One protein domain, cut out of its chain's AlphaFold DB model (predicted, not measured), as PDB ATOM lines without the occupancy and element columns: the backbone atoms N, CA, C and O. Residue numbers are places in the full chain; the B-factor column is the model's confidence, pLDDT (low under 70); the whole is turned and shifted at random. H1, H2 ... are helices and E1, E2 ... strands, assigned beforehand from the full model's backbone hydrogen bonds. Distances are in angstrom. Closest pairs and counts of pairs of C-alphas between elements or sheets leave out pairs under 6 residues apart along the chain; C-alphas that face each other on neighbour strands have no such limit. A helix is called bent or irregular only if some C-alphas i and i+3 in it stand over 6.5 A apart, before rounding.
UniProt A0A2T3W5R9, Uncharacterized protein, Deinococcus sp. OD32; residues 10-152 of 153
ATOM      1  N   GLU A  10     -53.952  13.938  19.281       88.69
ATOM      2  CA  GLU A  10     -53.712  12.860  18.318       88.69
ATOM      3  C   GLU A  10     -52.858  13.276  17.106       88.69
ATOM      4  O   GLU A  10     -52.300  12.422  16.418       88.69
ATOM      5  N   HIS A  11     -52.734  14.579  16.842       91.06
ATOM      6  CA  HIS A  11     -51.946  15.142  15.743       91.06
ATOM      7  C   HIS A  11     -50.707  15.895  16.232       91.06
ATOM      8  O   HIS A  11     -49.950  16.435  15.426       91.06
ATOM      9  N   LEU A  12     -50.467  15.930  17.544       90.75
ATOM     10  CA  LEU A  12     -49.467  16.810  18.127       90.75
ATOM     11  C   LEU A  12     -48.051  16.498  17.623       90.75
ATOM     12  O   LEU A  12     -47.323  17.427  17.298       90.75
ATOM     13  N   GLY A  13     -47.676  15.225  17.461       87.44
ATOM     14  CA  GLY A  13     -46.358  14.855  16.933       87.44
ATOM     15  C   GLY A  13     -46.066  15.438  15.542       87.44
ATOM     16  O   GLY A  13     -45.010  16.035  15.325       87.44
ATOM     17  N   THR A  14     -47.013  15.342  14.601       88.94
ATOM     18  CA  THR A  14     -46.844  15.895  13.243       88.94
ATOM     19  C   THR A  14     -46.976  17.415  13.220       88.94
ATOM     20  O   THR A  14     -46.276  18.085  12.456       88.94
ATOM     21  N   THR A  15     -47.830  17.981  14.070       92.00
ATOM     22  CA  THR A  15     -47.962  19.430  14.218       92.00
ATOM     23  C   THR A  15     -46.698  20.055  14.795       92.00
ATOM     24  O   THR A  15     -46.244  21.070  14.271       92.00
ATOM     25  N   LEU A  16     -46.075  19.448  15.808       91.62
ATOM     26  CA  LEU A  16     -44.829  19.963  16.373       91.62
ATOM     27  C   LEU A  16     -43.679  19.905  15.365       91.62
ATOM     28  O   LEU A  16     -42.910  20.857  15.298       91.62
ATOM     29  N   ASP A  17     -43.620  18.901  14.486       89.12
ATOM     30  CA  ASP A  17     -42.669  18.907  13.364       89.12
ATOM     31  C   ASP A  17     -42.858  20.129  12.451       89.12
ATOM     32  O   ASP A  17     -41.888  20.767  12.033       89.12
ATOM     33  N   GLN A  18     -44.109  20.488  12.154       91.25
ATOM     34  CA  GLN A  18     -44.419  21.671  11.351       91.25
ATOM     35  C   GLN A  18     -44.097  22.968  12.103       91.25
ATOM     36  O   GLN A  18     -43.518  23.877  11.504       91.25
ATOM     37  N   VAL A  19     -44.396  23.044  13.406       92.69
ATOM     38  CA  VAL A  19     -44.001  24.169  14.269       92.69
ATOM     39  C   VAL A  19     -42.483  24.340  14.255       92.69
ATOM     40  O   VAL A  19     -42.007  25.452  14.046       92.69
ATOM     41  N   CYS A  20     -41.716  23.259  14.384       90.75
ATOM     42  CA  CYS A  20     -40.256  23.296  14.338       90.75
ATOM     43  C   CYS A  20     -39.725  23.828  13.003       90.75
ATOM     44  O   CYS A  20     -38.811  24.649  12.990       90.75
ATOM     45  N   ILE A  21     -40.318  23.420  11.874       89.81
ATOM     46  CA  ILE A  21     -39.958  23.958  10.550       89.81
ATOM     47  C   ILE A  21     -40.245  25.459  10.471       89.81
ATOM     48  O   ILE A  21     -39.462  26.195   9.871       89.81
ATOM     49  N   VAL A  22     -41.359  25.915  11.046       92.38
ATOM     50  CA  VAL A  22     -41.706  27.339  11.080       92.38
ATOM     51  C   VAL A  22     -40.725  28.101  11.971       92.38
ATOM     52  O   VAL A  22     -40.161  29.083  11.509       92.38
ATOM     53  N   LEU A  23     -40.454  27.633  13.191       91.81
ATOM     54  CA  LEU A  23     -39.498  28.246  14.124       91.81
ATOM     55  C   LEU A  23     -38.081  28.335  13.539       91.81
ATOM     56  O   LEU A  23     -37.420  29.362  13.673       91.81
ATOM     57  N   ALA A  24     -37.643  27.304  12.816       88.25
ATOM     58  CA  ALA A  24     -36.367  27.272  12.104       88.25
ATOM     59  C   ALA A  24     -36.205  28.396  11.061       88.25
ATOM     60  O   ALA A  24     -35.084  28.787  10.728       88.25
ATOM     61  N   GLN A  25     -37.311  28.942  10.545       88.38
ATOM     62  CA  GLN A  25     -37.304  30.080   9.622       88.38
ATOM     63  C   GLN A  25     -37.145  31.428  10.339       88.38
ATOM     64  O   GLN A  25     -37.119  32.453   9.666       88.38
ATOM     65  N   GLN A  26     -37.008  31.422  11.671       88.06
ATOM     66  CA  GLN A  26     -36.947  32.612  12.522       88.06
ATOM     67  C   GLN A  26     -38.133  33.552  12.254       88.06
ATOM     68  O   GLN A  26     -37.939  34.694  11.829       88.06
ATOM     69  N   PRO A  27     -39.371  33.063  12.449       92.56
ATOM     70  CA  PRO A  27     -40.558  33.862  12.210       92.56
ATOM     71  C   PRO A  27     -40.616  34.993  13.241       92.56
ATOM     72  O   PRO A  27     -39.914  34.990  14.247       92.56
ATOM     73  N   THR A  28     -41.503  35.949  13.033       93.62
ATOM     74  CA  THR A  28     -41.993  36.812  14.107       93.62
ATOM     75  C   THR A  28     -43.020  36.063  14.964       93.62
ATOM     76  O   THR A  28     -43.642  35.093  14.520       93.62
ATOM     77  N   ALA A  29     -43.261  36.539  16.190       94.88
ATOM     78  CA  ALA A  29     -44.289  35.972  17.070       94.88
ATOM     79  C   ALA A  29     -45.677  35.965  16.403       94.88
ATOM     80  O   ALA A  29     -46.407  34.979  16.486       94.88
ATOM     81  N   ALA A  30     -46.013  37.038  15.679       94.12
ATOM     82  CA  ALA A  30     -47.269  37.159  14.944       94.12
ATOM     83  C   ALA A  30     -47.372  36.154  13.785       94.12
ATOM     84  O   ALA A  30     -48.437  35.577  13.565       94.12
ATOM     85  N   GLU A  31     -46.278  35.905  13.061       94.75
ATOM     86  CA  GLU A  31     -46.259  34.913  11.982       94.75
ATOM     87  C   GLU A  31     -46.464  33.498  12.518       94.75
ATOM     88  O   GLU A  31     -47.278  32.767  11.954       94.75
ATOM     89  N   LEU A  32     -45.804  33.120  13.619       95.38
ATOM     90  CA  LEU A  32     -46.052  31.823  14.252       95.38
ATOM     91  C   LEU A  32     -47.484  31.729  14.793       95.38
ATOM     92  O   LEU A  32     -48.177  30.757  14.502       95.38
ATOM     93  N   ALA A  33     -47.964  32.749  15.509       95.69
ATOM     94  CA  ALA A  33     -49.326  32.780  16.035       95.69
ATOM     95  C   ALA A  33     -50.376  32.622  14.922       95.69
ATOM     96  O   ALA A  33     -51.290  31.817  15.059       95.69
ATOM     97  N   SER A  34     -50.183  33.275  13.768       94.56
ATOM     98  CA  SER A  34     -51.088  33.157  12.613       94.56
ATOM     99  C   SER A  34     -51.211  31.734  12.054       94.56
ATOM    100  O   SER A  34     -52.210  31.407  11.414       94.56
ATOM    101  N   ARG A  35     -50.211  30.874  12.297       94.56
ATOM    102  CA  ARG A  35     -50.248  29.448  11.944       94.56
ATOM    103  C   ARG A  35     -51.020  28.625  12.966       94.56
ATOM    104  O   ARG A  35     -51.443  27.532  12.628       94.56
ATOM    105  N   LEU A  36     -51.181  29.109  14.192       93.81
ATOM    106  CA  LEU A  36     -51.811  28.389  15.299       93.81
ATOM    107  C   LEU A  36     -53.283  28.787  15.477       93.81
ATOM    108  O   LEU A  36     -54.097  27.962  15.877       93.81
ATOM    109  N   GLY A  37     -53.637  30.032  15.146       93.62
ATOM    110  CA  GLY A  37     -55.008  30.536  15.177       93.62
ATOM    111  C   GLY A  37     -55.085  32.048  15.416       93.62
ATOM    112  O   GLY A  37     -54.055  32.722  15.469       93.62
ATOM    113  N   PRO A  38     -56.302  32.607  15.555       94.19
ATOM    114  CA  PRO A  38     -56.497  33.979  16.016       94.19
ATOM    115  C   PRO A  38     -55.805  34.197  17.363       94.19
ATOM    116  O   PRO A  38     -55.887  33.337  18.244       94.19
ATOM    117  N   ALA A  39     -55.100  35.319  17.501       95.69
ATOM    118  CA  ALA A  39     -54.277  35.589  18.667       95.69
ATOM    119  C   ALA A  39     -54.392  37.036  19.147       95.69
ATOM    120  O   ALA A  39     -54.500  37.970  18.349       95.69
ATOM    121  N   VAL A  40     -54.292  37.212  20.461       95.69
ATOM    122  CA  VAL A  40     -54.329  38.505  21.154       95.69
ATOM    123  C   VAL A  40     -53.122  38.650  22.072       95.69
ATOM    124  O   VAL A  40     -52.482  37.665  22.424       95.69
ATOM    125  N   ASN A  41     -52.798  39.872  22.493       95.56
ATOM    126  CA  ASN A  41     -51.806  40.057  23.553       95.56
ATOM    127  C   ASN A  41     -52.312  39.437  24.856       95.56
ATOM    128  O   ASN A  41     -53.468  39.654  25.226       95.56
ATOM    129  N   ASP A  42     -51.436  38.733  25.572       92.25
ATOM    130  CA  ASP A  42     -51.750  38.229  26.905       92.25
ATOM    131  C   ASP A  42     -52.088  39.410  27.835       92.25
ATOM    132  O   ASP A  42     -51.245  40.289  28.037       92.25
ATOM    133  N   PRO A  43     -53.312  39.489  28.393       88.94
ATOM    134  CA  PRO A  43     -53.707  40.606  29.238       88.94
ATOM    135  C   PRO A  43     -52.919  40.668  30.551       88.94
ATOM    136  O   PRO A  43     -52.816  41.761  31.110       88.94
ATOM    137  N   LEU A  44     -52.373  39.539  31.018       89.12
ATOM    138  CA  LEU A  44     -51.577  39.430  32.244       89.12
ATOM    139  C   LEU A  44     -50.084  39.656  31.988       89.12
ATOM    140  O   LEU A  44     -49.383  40.124  32.879       89.12
ATOM    141  N   ASN A  45     -49.611  39.381  30.769       87.12
ATOM    142  CA  ASN A  45     -48.200  39.472  30.380       87.12
ATOM    143  C   ASN A  45     -48.036  40.293  29.090       87.12
ATOM    144  O   ASN A  45     -47.453  39.843  28.096       87.12
ATOM    145  N   ARG A  46     -48.625  41.494  29.074       81.94
ATOM    146  CA  ARG A  46     -48.711  42.331  27.867       81.94
ATOM    147  C   ARG A  46     -47.326  42.636  27.306       81.94
ATOM    148  O   ARG A  46     -46.474  43.165  28.009       81.94
ATOM    149  N   GLY A  47     -47.145  42.369  26.013       84.75
ATOM    150  CA  GLY A  47     -45.876  42.590  25.316       84.75
ATOM    151  C   GLY A  47     -44.856  41.464  25.487       84.75
ATOM    152  O   GLY A  47     -43.787  41.545  24.894       84.75
ATOM    153  N   GLU A  48     -45.190  40.412  26.239       92.50
ATOM    154  CA  GLU A  48     -44.331  39.236  26.418       92.50
ATOM    155  C   GLU A  48     -44.898  37.994  25.732       92.50
ATOM    156  O   GLU A  48     -44.137  37.143  25.281       92.50
ATOM    157  N   TRP A  49     -46.226  37.898  25.618       96.06
ATOM    158  CA  TRP A  49     -46.897  36.734  25.046       96.06
ATOM    159  C   TRP A  49     -48.087  37.119  24.167       96.06
ATOM    160  O   TRP A  49     -48.841  38.051  24.464       96.06
ATOM    161  N   LEU A  50     -48.284  36.341  23.106       97.19
ATOM    162  CA  LEU A  50     -49.533  36.244  22.362       97.19
ATOM    163  C   LEU A  50     -50.294  34.996  22.829       97.19
ATOM    164  O   LEU A  50     -49.710  33.916  22.894       97.19
ATOM    165  N   LEU A  51     -51.583  35.137  23.131       97.00
ATOM    166  CA  LEU A  51     -52.510  34.050  23.451       97.00
ATOM    167  C   LEU A  51     -53.329  33.679  22.220       97.00
ATOM    168  O   LEU A  51     -53.919  34.562  21.602       97.00
ATOM    169  N   ILE A  52     -53.426  32.387  21.914       96.44
ATOM    170  CA  ILE A  52     -54.374  31.884  20.913       96.44
ATOM    171  C   ILE A  52     -55.778  31.880  21.531       96.44
ATOM    172  O   ILE A  52     -55.977  31.314  22.604       96.44
ATOM    173  N   GLU A  53     -56.748  32.513  20.871       94.44
ATOM    174  CA  GLU A  53     -58.085  32.780  21.434       94.44
ATOM    175  C   GLU A  53     -58.986  31.541  21.506       94.44
ATOM    176  O   GLU A  53     -59.938  31.494  22.281       94.44
ATOM    177  N   SER A  54     -58.726  30.537  20.671       91.00
ATOM    178  CA  SER A  54     -59.553  29.329  20.570       91.00
ATOM    179  C   SER A  54     -58.687  28.073  20.523       91.00
ATOM    180  O   SER A  54     -58.654  27.385  19.500       91.00
ATOM    181  N   PRO A  55     -57.938  27.774  21.601       92.56
ATOM    182  CA  PRO A  55     -57.165  26.551  21.661       92.56
ATOM    183  C   PRO A  55     -58.100  25.339  21.817       92.56
ATOM    184  O   PRO A  55     -59.221  25.480  22.319       92.56
ATOM    185  N   PRO A  56     -57.659  24.132  21.429       93.69
ATOM    186  CA  PRO A  56     -58.405  22.913  21.721       93.69
ATOM    187  C   PRO A  56     -58.743  22.750  23.222       93.69
ATOM    188  O   PRO A  56     -57.962  23.200  24.065       93.69
ATOM    189  N   PRO A  57     -59.869  22.094  23.581       94.38
ATOM    190  CA  PRO A  57     -60.408  22.091  24.948       94.38
ATOM    191  C   PRO A  57     -59.461  21.583  26.040       94.38
ATOM    192  O   PRO A  57     -59.563  22.034  27.181       94.38
ATOM    193  N   GLN A  58     -58.544  20.673  25.701       94.69
ATOM    194  CA  GLN A  58     -57.562  20.112  26.631       94.69
ATOM    195  C   GLN A  58     -56.534  21.139  27.121       94.69
ATOM    196  O   GLN A  58     -55.908  20.933  28.160       94.69
ATOM    197  N   TYR A  59     -56.359  22.249  26.402       97.00
ATOM    198  CA  TYR A  59     -55.422  23.293  26.787       97.00
ATOM    199  C   TYR A  59     -56.105  24.347  27.654       97.00
ATOM    200  O   TYR A  59     -57.191  24.851  27.354       97.00
ATOM    201  N   GLU A  60     -55.436  24.703  28.743       95.81
ATOM    202  CA  GLU A  60     -55.741  25.901  29.516       95.81
ATOM    203  C   GLU A  60     -55.341  27.141  28.713       95.81
ATOM    204  O   GLU A  60     -56.076  28.125  28.665       95.81
ATOM    205  N   SER A  61     -54.185  27.083  28.046       96.19
ATOM    206  CA  SER A  61     -53.700  28.173  27.209       96.19
ATOM    207  C   SER A  61     -52.713  27.681  26.164       96.19
ATOM    208  O   SER A  61     -51.929  26.770  26.425       96.19
ATOM    209  N   VAL A  62     -52.691  28.369  25.029       97.38
ATOM    210  CA  VAL A  62     -51.687  28.202  23.983       97.38
ATOM    211  C   VAL A  62     -51.056  29.563  23.729       97.38
ATOM    212  O   VAL A  62     -51.776  30.542  23.514       97.38
ATOM    213  N   ARG A  63     -49.726  29.640  23.814       97.12
ATOM    214  CA  ARG A  63     -48.992  30.909  23.869       97.12
ATOM    215  C   ARG A  63     -47.800  30.935  22.929       97.12
ATOM    216  O   ARG A  63     -47.136  29.923  22.740       97.12
ATOM    217  N   VAL A  64     -47.498  32.111  22.393       97.38
ATOM    218  CA  VAL A  64     -46.271  32.386  21.633       97.38
ATOM    219  C   VAL A  64     -45.541  33.551  22.285       97.38
ATOM    220  O   VAL A  64     -46.156  34.591  22.520       97.38
ATOM    221  N   SER A  65     -44.255  33.396  22.593       96.38
ATOM    222  CA  SER A  65     -43.469  34.465  23.205       96.38
ATOM    223  C   SER A  65     -43.176  35.576  22.203       96.38
ATOM    224  O   SER A  65     -42.985  35.348  21.006       96.38
ATOM    225  N   ILE A  66     -43.133  36.802  22.711       95.69
ATOM    226  CA  ILE A  66     -42.677  37.984  21.994       95.69
ATOM    227  C   ILE A  66     -41.216  38.206  22.412       95.69
ATOM    228  O   ILE A  66     -40.966  38.574  23.562       95.69
ATOM    229  N   PRO A  67     -40.237  37.963  21.521       91.75
ATOM    230  CA  PRO A  67     -38.830  38.128  21.860       91.75
ATOM    231  C   PRO A  67     -38.510  39.601  22.140       91.75
ATOM    232  O   PRO A  67     -38.952  40.491  21.408       91.75
ATOM    233  N   ARG A  68     -37.733  39.875  23.199       88.75
ATOM    234  CA  ARG A  68     -37.329  41.245  23.579       88.75
ATOM    235  C   ARG A  68     -36.083  41.692  22.827       88.75
ATOM    236  O   ARG A  68     -35.847  42.887  22.659       88.75
ATOM    237  N   SER A  69     -35.289  40.732  22.370       86.62
ATOM    238  CA  SER A  69     -34.092  40.940  21.570       86.62
ATOM    239  C   SER A  69     -34.037  39.958  20.398       86.62
ATOM    240  O   SER A  69     -34.719  38.940  20.388       86.62
ATOM    241  N   LYS A  70     -33.179  40.232  19.407       81.25
ATOM    242  CA  LYS A  70     -32.926  39.292  18.300       81.25
ATOM    243  C   LYS A  70     -32.249  37.987  18.742       81.25
ATOM    244  O   LYS A  70     -32.208  37.054  17.950       81.25
ATOM    245  N   ALA A  71     -31.670  37.958  19.941       83.50
ATOM    246  CA  ALA A  71     -31.036  36.771  20.500       83.50
ATOM    247  C   ALA A  71     -32.028  35.893  21.280       83.50
ATOM    248  O   ALA A  71     -31.700  34.751  21.586       83.50
ATOM    249  N   ASP A  72     -33.222  36.404  21.591       86.25
ATOM    250  CA  ASP A  72     -34.225  35.651  22.335       86.25
ATOM    251  C   ASP A  72     -34.966  34.732  21.351       86.25
ATOM    252  O   ASP A  72     -35.607  35.232  20.418       86.25
ATOM    253  N   PRO A  73     -34.911  33.399  21.513       88.00
ATOM    254  CA  PRO A  73     -35.670  32.509  20.650       88.00
ATOM    255  C   PRO A  73     -37.171  32.668  20.914       88.00
ATOM    256  O   PRO A  73     -37.612  32.850  22.054       88.00
ATOM    257  N   ILE A  74     -37.975  32.546  19.857       93.69
ATOM    258  CA  ILE A  74     -39.423  32.407  20.018       93.69
ATOM    259  C   ILE A  74     -39.714  31.068  20.681       93.69
ATOM    260  O   ILE A  74     -39.209  30.025  20.266       93.69
ATOM    261  N   GLN A  75     -40.581  31.123  21.680       94.06
ATOM    262  CA  GLN A  75     -41.096  29.973  22.392       94.06
ATOM    263  C   GLN A  75     -42.577  29.824  22.092       94.06
ATOM    264  O   GLN A  75     -43.340  30.791  22.087       94.06
ATOM    265  N   PHE A  76     -42.985  28.591  21.863       95.88
ATOM    266  CA  PHE A  76     -44.371  28.188  21.740       95.88
ATOM    267  C   PHE A  76     -44.715  27.308  22.938       95.88
ATOM    268  O   PHE A  76     -44.029  26.320  23.164       95.88
ATOM    269  N   SER A  77     -45.742  27.663  23.710       96.81
ATOM    270  CA  SER A  77     -46.165  26.889  24.879       96.81
ATOM    271  C   SER A  77     -47.585  26.349  24.722       96.81
ATOM    272  O   SER A  77     -48.507  27.062  24.306       96.81
ATOM    273  N   LEU A  78     -47.747  25.082  25.095       97.50
ATOM    274  CA  LEU A  78     -49.011  24.383  25.274       97.50
ATOM    275  C   LEU A  78     -49.165  24.053  26.753       97.50
ATOM    276  O   LEU A  78     -48.518  23.131  27.245       97.50
ATOM    277  N   ARG A  79     -50.046  24.767  27.455       96.56
ATOM    278  CA  ARG A  79     -50.377  24.459  28.848       96.56
ATOM    279  C   ARG A  79     -51.690  23.701  28.905       96.56
ATOM    280  O   ARG A  79     -52.716  24.209  28.447       96.56
ATOM    281  N   PHE A  80     -51.654  22.499  29.458       96.00
ATOM    282  CA  PHE A  80     -52.818  21.642  29.614       96.00
ATOM    283  C   PHE A  80     -53.665  22.089  30.802       96.00
ATOM    284  O   PHE A  80     -53.166  22.667  31.767       96.00
ATOM    285  N   ARG A  81     -54.969  21.826  30.724       94.62
ATOM    286  CA  ARG A  81     -55.829  21.857  31.910       94.62
ATOM    287  C   ARG A  81     -55.424  20.714  32.855       94.62
ATOM    288  O   ARG A  81     -54.881  19.719  32.368       94.62
ATOM    289  N   PRO A  82     -55.728  20.818  34.162       89.69
ATOM    290  CA  PRO A  82     -55.451  19.748  35.119       89.69
ATOM    291  C   PRO A  82     -55.929  18.387  34.602       89.69
ATOM    292  O   PRO A  82     -57.054  18.285  34.107       89.69
ATOM    293  N   GLU A  83     -55.048  17.384  34.663       87.12
ATOM    294  CA  GLU A  83     -55.293  15.988  34.243       87.12
ATOM    295  C   GLU A  83     -55.642  15.781  32.750       87.12
ATOM    296  O   GLU A  83     -55.934  14.666  32.325       87.12
ATOM    297  N   GLN A  84     -55.608  16.830  31.918       92.44
ATOM    298  CA  GLN A  84     -55.888  16.734  30.473       92.44
ATOM    299  C   GLN A  84     -54.623  16.540  29.626       92.44
ATOM    300  O   GLN A  84     -54.711  16.297  28.420       92.44
ATOM    301  N   GLY A  85     -53.446  16.674  30.236       92.31
ATOM    302  CA  GLY A  85     -52.178  16.352  29.597       92.31
ATOM    303  C   GLY A  85     -51.973  14.846  29.446       92.31
ATOM    304  O   GLY A  85     -52.432  14.079  30.299       92.31
ATOM    305  N   PRO A  86     -51.265  14.390  28.396       91.69
ATOM    306  CA  PRO A  86     -50.838  12.997  28.323       91.69
ATOM    307  C   PRO A  86     -49.923  12.667  29.510       91.69
ATOM    308  O   PRO A  86     -49.226  13.548  30.014       91.69
ATOM    309  N   SER A  87     -49.868  11.401  29.924       89.81
ATOM    310  CA  SER A  87     -48.779  10.939  30.794       89.81
ATOM    311  C   SER A  87     -47.434  11.011  30.081       89.81
ATOM    312  O   SER A  87     -47.410  11.095  28.851       89.81
ATOM    313  N   ALA A  88     -46.302  10.940  30.789       84.19
ATOM    314  CA  ALA A  88     -45.001  10.962  30.115       84.19
ATOM    315  C   ALA A  88     -44.853   9.779  29.140       84.19
ATOM    316  O   ALA A  88     -44.344   9.940  28.030       84.19
ATOM    317  N   LEU A  89     -45.388   8.605  29.504       84.81
ATOM    318  CA  LEU A  89     -45.415   7.438  28.619       84.81
ATOM    319  C   LEU A  89     -46.272   7.679  27.366       84.81
ATOM    320  O   LEU A  89     -45.853   7.347  26.256       84.81
ATOM    321  N   ALA A  90     -47.466   8.255  27.526       88.75
ATOM    322  CA  ALA A  90     -48.333   8.578  26.397       88.75
ATOM    323  C   ALA A  90     -47.738   9.703  25.534       88.75
ATOM    324  O   ALA A  90     -47.862   9.665  24.312       88.75
ATOM    325  N   LEU A  91     -47.042  10.668  26.142       88.75
ATOM    326  CA  LEU A  91     -46.364  11.752  25.437       88.75
ATOM    327  C   LEU A  91     -45.308  11.197  24.479       88.75
ATOM    328  O   LEU A  91     -45.291  11.595  23.317       88.75
ATOM    329  N   ALA A  92     -44.478  10.251  24.922       85.62
ATOM    330  CA  ALA A  92     -43.480   9.618  24.058       85.62
ATOM    331  C   ALA A  92     -44.124   8.963  22.818       85.62
ATOM    332  O   ALA A  92     -43.618   9.093  21.703       85.62
ATOM    333  N   GLN A  93     -45.289   8.325  22.984       87.62
ATOM    334  CA  GLN A  93     -46.046   7.740  21.870       87.62
ATOM    335  C   GLN A  93     -46.635   8.805  20.935       87.62
ATOM    336  O   GLN A  93     -46.576   8.649  19.717       87.62
ATOM    337  N   VAL A  94     -47.182   9.887  21.496       88.69
ATOM    338  CA  VAL A  94     -47.779  11.004  20.744       88.69
ATOM    339  C   VAL A  94     -46.731  11.761  19.929       88.69
ATOM    340  O   VAL A  94     -46.984  12.131  18.782       88.69
ATOM    341  N   LEU A  95     -45.557  12.010  20.512       86.69
ATOM    342  CA  LEU A  95     -44.484  12.748  19.853       86.69
ATOM    343  C   LEU A  95     -43.764  11.896  18.803       86.69
ATOM    344  O   LEU A  95     -43.315  12.425  17.786       86.69
ATOM    345  N   GLY A  96     -43.701  10.577  18.988       85.12
ATOM    346  CA  GLY A  96     -43.045   9.678  18.046       85.12
ATOM    347  C   GLY A  96     -41.517   9.795  18.132       85.12
ATOM    348  O   GLY A  96     -40.966   9.578  19.205       85.12
ATOM    349  N   PRO A  97     -40.787  10.106  17.041       83.50
ATOM    350  CA  PRO A  97     -39.326   9.972  16.977       83.50
ATOM    351  C   PRO A  97     -38.566  11.149  17.620       83.50
ATOM    352  O   PRO A  97     -37.529  11.566  17.106       83.50
ATOM    353  N   TRP A  98     -39.105  11.742  18.681       89.19
ATOM    354  CA  TRP A  98     -38.384  12.728  19.483       89.19
ATOM    355  C   TRP A  98     -37.456  12.000  20.453       89.19
ATOM    356  O   TRP A  98     -37.871  11.048  21.109       89.19
ATOM    357  N   GLU A  99     -36.202  12.431  20.521       89.88
ATOM    358  CA  GLU A  99     -35.203  11.836  21.402       89.88
ATOM    359  C   GLU A  99     -35.249  12.518  22.769       89.88
ATOM    360  O   GLU A  99     -35.091  13.736  22.860       89.88
ATOM    361  N   GLU A 100     -35.461  11.740  23.828       89.19
ATOM    362  CA  GLU A 100     -35.346  12.219  25.207       89.19
ATOM    363  C   GLU A 100     -33.864  12.339  25.576       89.19
ATOM    364  O   GLU A 100     -33.103  11.372  25.518       89.19
ATOM    365  N   LEU A 101     -33.447  13.553  25.920       86.69
ATOM    366  CA  LEU A 101     -32.100  13.836  26.391       86.69
ATOM    367  C   LEU A 101     -31.954  13.336  27.834       86.69
ATOM    368  O   LEU A 101     -32.915  13.401  28.600       86.69
ATOM    369  N   PRO A 102     -30.748  12.923  28.265       78.56
ATOM    370  CA  PRO A 102     -30.492  12.426  29.621       78.56
ATOM    371  C   PRO A 102     -30.484  13.544  30.686       78.56
ATOM    372  O   PRO A 102     -29.749  13.474  31.668       78.56
ATOM    373  N   VAL A 103     -31.253  14.610  30.464       75.75
ATOM    374  CA  VAL A 103     -31.373  15.774  31.337       75.75
ATOM    375  C   VAL A 103     -32.778  15.775  31.915       75.75
ATOM    376  O   VAL A 103     -33.747  16.068  31.214       75.75
ATOM    377  N   GLU A 104     -32.860  15.472  33.204       76.19
ATOM    378  CA  GLU A 104     -34.079  15.580  33.991       76.19
ATOM    379  C   GLU A 104     -33.860  16.622  35.088       76.19
ATOM    380  O   GLU A 104     -32.885  16.554  35.844       76.19
ATOM    381  N   THR A 105     -34.735  17.626  35.142       83.38
ATOM    382  CA  THR A 105     -34.703  18.636  36.207       83.38
ATOM    383  C   THR A 105     -35.870  18.396  37.149       83.38
ATOM    384  O   THR A 105     -37.023  18.548  36.756       83.38
ATOM    385  N   HIS A 106     -35.572  18.067  38.402       85.75
ATOM    386  CA  HIS A 106     -36.583  17.886  39.439       85.75
ATOM    387  C   HIS A 106     -36.865  19.221  40.134       85.75
ATOM    388  O   HIS A 106     -36.031  19.734  40.884       85.75
ATOM    389  N   LEU A 107     -38.045  19.791  39.897       82.88
ATOM    390  CA  LEU A 107     -38.544  20.976  40.597       82.88
ATOM    391  C   LEU A 107     -39.575  20.551  41.644       82.88
ATOM    392  O   LEU A 107     -40.154  19.477  41.507       82.88
ATOM    393  N   PRO A 108     -39.834  21.341  42.704       81.25
ATOM    394  CA  PRO A 108     -40.692  20.917  43.816       81.25
ATOM    395  C   PRO A 108     -42.058  20.358  43.393       81.25
ATOM    396  O   PRO A 108     -42.506  19.364  43.957       81.25
ATOM    397  N   GLU A 109     -42.664  20.924  42.351       79.44
ATOM    398  CA  GLU A 109     -44.011  20.570  41.887       79.44
ATOM    399  C   GLU A 109     -44.030  19.686  40.624       79.44
ATOM    400  O   GLU A 109     -45.045  19.061  40.328       79.44
ATOM    401  N   PHE A 110     -42.937  19.627  39.858       85.75
ATOM    402  CA  PHE A 110     -42.904  18.939  38.565       85.75
ATOM    403  C   PHE A 110     -41.489  18.522  38.172       85.75
ATOM    404  O   PHE A 110     -40.510  19.157  38.558       85.75
ATOM    405  N   ASP A 111     -41.402  17.484  37.354       89.12
ATOM    406  CA  ASP A 111     -40.174  17.083  36.680       89.12
ATOM    407  C   ASP A 111     -40.148  17.680  35.272       89.12
ATOM    408  O   ASP A 111     -41.184  17.816  34.621       89.12
ATOM    409  N   GLN A 112     -38.972  18.065  34.788       92.31
ATOM    410  CA  GLN A 112     -38.794  18.546  33.422       92.31
ATOM    411  C   GLN A 112     -38.009  17.539  32.606       92.31
ATOM    412  O   GLN A 112     -36.874  17.202  32.947       92.31
ATOM    413  N   ARG A 113     -38.601  17.131  31.487       90.88
ATOM    414  CA  ARG A 113     -37.977  16.271  30.485       90.88
ATOM    415  C   ARG A 113     -37.620  17.088  29.262       90.88
ATOM    416  O   ARG A 113     -38.437  17.865  28.764       90.88
ATOM    417  N   HIS A 114     -36.405  16.895  28.775       92.44
ATOM    418  CA  HIS A 114     -35.909  17.576  27.589       92.44
ATOM    419  C   HIS A 114     -35.956  16.618  26.410       92.44
ATOM    420  O   HIS A 114     -35.316  15.573  26.420       92.44
ATOM    421  N   LEU A 115     -36.699  16.987  25.380       92.12
ATOM    422  CA  LEU A 115     -36.817  16.223  24.149       92.12
ATOM    423  C   LEU A 115     -36.221  17.046  23.019       92.12
ATOM    424  O   LEU A 115     -36.395  18.263  22.967       92.12
ATOM    425  N   SER A 116     -35.537  16.393  22.093       92.62
ATOM    426  CA  SER A 116     -34.953  17.058  20.939       92.62
ATOM    427  C   SER A 116     -35.229  16.300  19.655       92.62
ATOM    428  O   SER A 116     -35.427  15.084  19.640       92.62
ATOM    429  N   LYS A 117     -35.266  17.043  18.556       90.62
ATOM    430  CA  LYS A 117     -35.370  16.473  17.223       90.62
ATOM    431  C   LYS A 117     -34.699  17.377  16.212       90.62
ATOM    432  O   LYS A 117     -34.941  18.584  16.171       90.62
ATOM    433  N   THR A 118     -33.893  16.781  15.343       88.81
ATOM    434  CA  THR A 118     -33.356  17.490  14.185       88.81
ATOM    435  C   THR A 118     -34.360  17.452  13.039       88.81
ATOM    436  O   THR A 118     -34.705  16.388  12.527       88.81
ATOM    437  N   VAL A 119     -34.797  18.623  12.585       83.00
ATOM    438  CA  VAL A 119     -35.708  18.772  11.448       83.00
ATOM    439  C   VAL A 119     -35.047  19.663  10.403       83.00
ATOM    440  O   VAL A 119     -34.812  20.845  10.631       83.00
ATOM    441  N   ARG A 120     -34.726  19.091   9.235       80.12
ATOM    442  CA  ARG A 120     -34.098  19.807   8.101       80.12
ATOM    443  C   ARG A 120     -32.825  20.592   8.480       80.12
ATOM    444  O   ARG A 120     -32.598  21.679   7.957       80.12
ATOM    445  N   GLY A 121     -32.007  20.041   9.380       81.50
ATOM    446  CA  GLY A 121     -30.752  20.654   9.834       81.50
ATOM    447  C   GLY A 121     -30.891  21.662  10.980       81.50
ATOM    448  O   GLY A 121     -29.895  22.261  11.363       81.50
ATOM    449  N   TYR A 122     -32.091  21.840  11.537       83.19
ATOM    450  CA  TYR A 122     -32.336  22.647  12.736       83.19
ATOM    451  C   TYR A 122     -32.626  21.734  13.914       83.19
ATOM    452  O   TYR A 122     -33.302  20.720  13.736       83.19
ATOM    453  N   VAL A 123     -32.159  22.096  15.107       89.69
ATOM    454  CA  VAL A 123     -32.507  21.365  16.324       89.69
ATOM    455  C   VAL A 123     -33.695  22.054  16.968       89.69
ATOM    456  O   VAL A 123     -33.644  23.224  17.343       89.69
ATOM    457  N   CYS A 124     -34.786  21.312  17.064       92.25
ATOM    458  CA  CYS A 124     -35.957  21.707  17.815       92.25
ATOM    459  C   CYS A 124     -35.912  21.022  19.174       92.25
ATOM    460  O   CYS A 124     -35.548  19.846  19.260       92.25
ATOM    461  N   ALA A 125     -36.278  21.749  20.218       92.81
ATOM    462  CA  ALA A 125     -36.322  21.256  21.579       92.81
ATOM    463  C   ALA A 125     -37.727  21.434  22.152       92.81
ATOM    464  O   ALA A 125     -38.404  22.430  21.886       92.81
ATOM    465  N   ILE A 126     -38.147  20.456  22.948       94.25
ATOM    466  CA  ILE A 126     -39.344  20.507  23.773       94.25
ATOM    467  C   ILE A 126     -38.899  20.328  25.220       94.25
ATOM    468  O   ILE A 126     -38.194  19.375  25.545       94.25
ATOM    469  N   ILE A 127     -39.342  21.223  26.089       94.44
ATOM    470  CA  ILE A 127     -39.303  21.032  27.535       94.44
ATOM    471  C   ILE A 127     -40.706  20.613  27.953       94.44
ATOM    472  O   ILE A 127     -41.654  21.384  27.792       94.44
ATOM    473  N   ALA A 128     -40.839  19.388  28.454       94.75
ATOM    474  CA  ALA A 128     -42.080  18.863  28.995       94.75
ATOM    475  C   ALA A 128     -42.046  18.939  30.522       94.75
ATOM    476  O   ALA A 128     -41.259  18.240  31.157       94.75
ATOM    477  N   SER A 129     -42.901  19.780  31.101       94.75
ATOM    478  CA  SER A 129     -43.113  19.857  32.548       94.75
ATOM    479  C   SER A 129     -44.186  18.845  32.940       94.75
ATOM    480  O   SER A 129     -45.344  18.985  32.539       94.75
ATOM    481  N   VAL A 130     -43.802  17.824  33.699       92.19
ATOM    482  CA  VAL A 130     -44.637  16.696  34.118       92.19
ATOM    483  C   VAL A 130     -44.947  16.831  35.604       92.19
ATOM    484  O   VAL A 130     -44.037  16.889  36.427       92.19
ATOM    485  N   GLU A 131     -46.226  16.910  35.955       88.50
ATOM    486  CA  GLU A 131     -46.656  16.947  37.353       88.50
ATOM    487  C   GLU A 131     -46.287  15.644  38.049       88.50
ATOM    488  O   GLU A 131     -46.504  14.550  37.517       88.50
ATOM    489  N   ARG A 132     -45.732  15.775  39.257       76.75
ATOM    490  CA  ARG A 132     -45.515  14.628  40.129       76.75
ATOM    491  C   ARG A 132     -46.801  14.361  40.907       76.75
ATOM    492  O   ARG A 132     -47.296  15.294  41.541       76.75
ATOM    493  N   PRO A 133     -47.321  13.124  40.899       69.12
ATOM    494  CA  PRO A 133     -48.423  12.778  41.783       69.12
ATOM    495  C   PRO A 133     -48.010  13.033  43.235       69.12
ATOM    496  O   PRO A 133     -46.858  12.781  43.611       69.12
ATOM    497  N   ALA A 134     -48.931  13.545  44.055       68.00
ATOM    498  CA  ALA A 134     -48.658  13.676  45.481       68.00
ATOM    499  C   ALA A 134     -48.444  12.281  46.097       68.00
ATOM    500  O   ALA A 134     -48.993  11.284  45.622       68.00
ATOM    501  N   GLU A 135     -47.642  12.184  47.163       61.72
ATOM    502  CA  GLU A 135     -47.419  10.900  47.837       61.72
ATOM    503  C   GLU A 135     -48.759  10.268  48.260       61.72
ATOM    504  O   GLU A 135     -49.490  10.815  49.084       61.72
ATOM    505  N   GLY A 136     -49.075   9.098  47.694       54.19
ATOM    506  CA  GLY A 136     -50.313   8.361  47.972       54.19
ATOM    507  C   GLY A 136     -51.460   8.606  46.986       54.19
ATOM    508  O   GLY A 136     -52.498   7.955  47.118       54.19
ATOM    509  N   GLU A 137     -51.288   9.476  45.989       62.69
ATOM    510  CA  GLU A 137     -52.233   9.608  44.879       62.69
ATOM    511  C   GLU A 137     -52.019   8.515  43.824       62.69
ATOM    512  O   GLU A 137     -50.899   8.114  43.510       62.69
ATOM    513  N   THR A 138     -53.127   8.006  43.283       51.81
ATOM    514  CA  THR A 138     -53.145   7.030  42.181       51.81
ATOM    515  C   THR A 138     -53.298   7.682  40.809       51.81
ATOM    516  O   THR A 138     -53.355   6.963  39.811       51.81
ATOM    517  N   SER A 139     -53.437   9.012  40.741       58.50
ATOM    518  CA  SER A 139     -53.415   9.731  39.468       58.50
ATOM    519  C   SER A 139     -52.040   9.533  38.830       58.50
ATOM    520  O   SER A 139     -51.009   9.542  39.503       58.50
ATOM    521  N   GLY A 140     -52.035   9.237  37.531       68.69
ATOM    522  CA  GLY A 140     -50.794   9.096  36.780       68.69
ATOM    523  C   GLY A 140     -50.033  10.418  36.732       68.69
ATOM    524  O   GLY A 140     -50.564  11.479  37.049       68.69
ATOM    525  N   ASP A 141     -48.783  10.356  36.298       84.81
ATOM    526  CA  ASP A 141     -48.065  11.545  35.870       84.81
ATOM    527  C   ASP A 141     -48.813  12.204  34.698       84.81
ATOM    528  O   ASP A 141     -49.327  11.517  33.815       84.81
ATOM    529  N   HIS A 142     -48.887  13.534  34.678       90.44
ATOM    530  CA  HIS A 142     -49.523  14.283  33.593       90.44
ATOM    531  C   HIS A 142     -48.629  15.434  33.145       90.44
ATOM    532  O   HIS A 142     -48.074  16.180  33.949       90.44
ATOM    533  N   VAL A 143     -48.496  15.607  31.834       93.44
ATOM    534  CA  VAL A 143     -47.797  16.755  31.257       93.44
ATOM    535  C   VAL A 143     -48.637  18.006  31.485       93.44
ATOM    536  O   VAL A 143     -49.699  18.176  30.892       93.44
ATOM    537  N   ARG A 144     -48.137  18.923  32.305       94.94
ATOM    538  CA  ARG A 144     -48.760  20.228  32.542       94.94
ATOM    539  C   ARG A 144     -48.464  21.211  31.424       94.94
ATOM    540  O   ARG A 144     -49.330  22.001  31.052       94.94
ATOM    541  N   GLU A 145     -47.247  21.191  30.894       96.38
ATOM    542  CA  GLU A 145     -46.826  22.147  29.873       96.38
ATOM    543  C   GLU A 145     -45.795  21.551  28.918       96.38
ATOM    544  O   GLU A 145     -44.877  20.850  29.340       96.38
ATOM    545  N   LEU A 146     -45.930  21.876  27.633       96.69
ATOM    546  CA  LEU A 146     -44.889  21.687  26.629       96.69
ATOM    547  C   LEU A 146     -44.420  23.058  26.164       96.69
ATOM    548  O   LEU A 146     -45.225  23.830  25.650       96.69
ATOM    549  N   THR A 147     -43.128  23.337  26.299       96.25
ATOM    550  CA  THR A 147     -42.493  24.537  25.747       96.25
ATOM    551  C   THR A 147     -41.578  24.139  24.604       96.25
ATOM    552  O   THR A 147     -40.668  23.339  24.788       96.25
ATOM    553  N   ILE A 148     -41.814  24.701  23.426       95.62
ATOM    554  CA  ILE A 148     -41.170  24.338  22.171       95.62
ATOM    555  C   ILE A 148     -40.392  25.538  21.644       95.62
ATOM    556  O   ILE A 148     -40.926  26.642  21.544       95.62
ATOM    557  N   TYR A 149     -39.138  25.315  21.271       92.56
ATOM    558  CA  TYR A 149     -38.286  26.313  20.633       92.56
ATOM    559  C   TYR A 149     -37.339  25.629  19.646       92.56
ATOM    560  O   TYR A 149     -37.082  24.429  19.738       92.56
ATOM    561  N   ALA A 150     -36.832  26.383  18.675       88.56
ATOM    562  CA  ALA A 150     -35.803  25.900  17.763       88.56
ATOM    563  C   ALA A 150     -34.579  26.797  17.875       88.56
ATOM    564  O   ALA A 150     -34.715  28.022  17.896       88.56
ATOM    565  N   ASP A 151     -33.405  26.177  17.916       75.19
ATOM    566  CA  ASP A 151     -32.132  26.883  17.933       75.19
ATOM    567  C   ASP A 151     -31.230  26.397  16.791       75.19
ATOM    568  O   ASP A 151     -31.351  25.269  16.293       75.19
ATOM    569  N   ARG A 152     -30.342  27.282  16.336       63.16
ATOM    570  CA  ARG A 152     -29.263  26.932  15.410       63.16
ATOM    571  C   ARG A 152     -28.018  26.626  16.235       63.16
ATOM    572  O   ARG A 152     -27.460  27.534  16.840       63.16
TER     573      ARG A 152
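This is residues 10 to 152 of the 153 residues of an uncharacterized protein of Deinococcus sp. OD32 (UniProt A0A2T3W5R9). One wide, twisted sheet of eight strands makes a wall, with H1 and H2 over one face and the other face bare of named helices; H1 covers part of E7 and E8, and H2 covers part of E2 and E3. H3 sits at the sheet's level, beside E7 and E8, and packs on the beginning of H1. The printed part has 143 residues with three named helices and eight named strands, in the order H1 H2 E1 E2 E3 E4 H3 E5 E6 E7 E8, and its class is mixed, helices and strands. The sheet is antiparallel throughout, in the order E1 E2 E3 E4 E8 E7 E6 E5. The whole is compact, with a radius of gyration of the C-alphas of 15.0 A and spans of 45 by 36 by 28 A.

H1, residues 10 to 24, begins with C-alpha 10 at (-53.712, 12.860, 18.318) and is 23.4 A long; it is irregular, with C-alphas 10 and 13 standing 7.7 A apart. H2 follows, residues 29 to 36. The strands E1, residues 39 to 41, and E2, residues 49 to 52, are short. E3, residues 59 to 65, is 16.7 A long, and E4, residues 76 to 80, is 13.3 A long, beginning with C-alpha 76 at (-44.371, 28.188, 21.740). H3 holds residues 88 to 95. E5, residues 99 to 106, is 19.1 A long and bends by 66 degrees at residue 102. E6, residues 110 to 119, is 28.1 A long, and E7, residues 122 to 131, is 29.0 A long. E8, residues 142 to 151, is 26.6 A long, bends by 50 degrees at residue 145 and ends with C-alpha 151 at (-32.132, 26.883, 17.933).

The sheet holds two meanders, E1 E2 E3 E4 and E5 E6 E7 E8, in each of which a strand is the antiparallel neighbour of the one before. In the first, N 40 and O 51 of the hairpin E1 and E2 are 2.9 A apart, N 50 and O 64 of E2 and E3 2.8 A, and N 63 and O 77 of E3 and E4 2.9 A. E4 of the first meander and E8 of the second are antiparallel neighbours, with 176 degrees between their N-to-C directions and N 78 and O 146 within hydrogen-bond range at 2.9 A. In the second, N 127 and O 147 of E8 and E7 are 2.8 A apart, N 115 and O 126 of E7 and E6 2.8 A, and N 101 and O 114 of E6 and E5 2.8 A. E1 and E5 are the edge strands. The domain has two layers, helices on one face of a sheet. H1 is on the sheet at a height of 8.5 A, over E7 and, with 3 C-alphas, only just over E8; it runs slantwise to the strands, at 36 degrees to E7 on the local plane. The closest C-alphas of H1 and E8 are those of Leu 23 and Ala 150, 5.7 A apart. H2 is on the sheet at a height of 8.2 A, over E2 and, with 3 C-alphas, only just over E3; it runs along the strands, at 17 degrees to E2 on the local plane. H1 and H2, a helical hairpin, only just touch, with 3 pairs of C-alphas within 8 A, made by residues 19 to 23 of H1 alone; the closest are Val 22 and Leu 32, 7.0 A. H3, at a height of 1.5 A, stands at the sheet's level. With residues 10 to 14 alone, H1 touches H3 at a steep tilt of 66 degrees, the C-alphas of Gly 13 and Leu 95 coming closest at 4.1 A. H2 and H3 are apart. In H3 every O i to N i+4 pair is within hydrogen-bond range, against 10 of 11 in H1 and 3 of 4 in H2.

The two C-alphas farthest apart, those of Lys 70 and Gly 136, are 46.3 A from each other. The printed part has no cut, and its links are tight or short. The mean pLDDT of the printed part is 88.7; residues 133 to 140 and residue 152 are under 70.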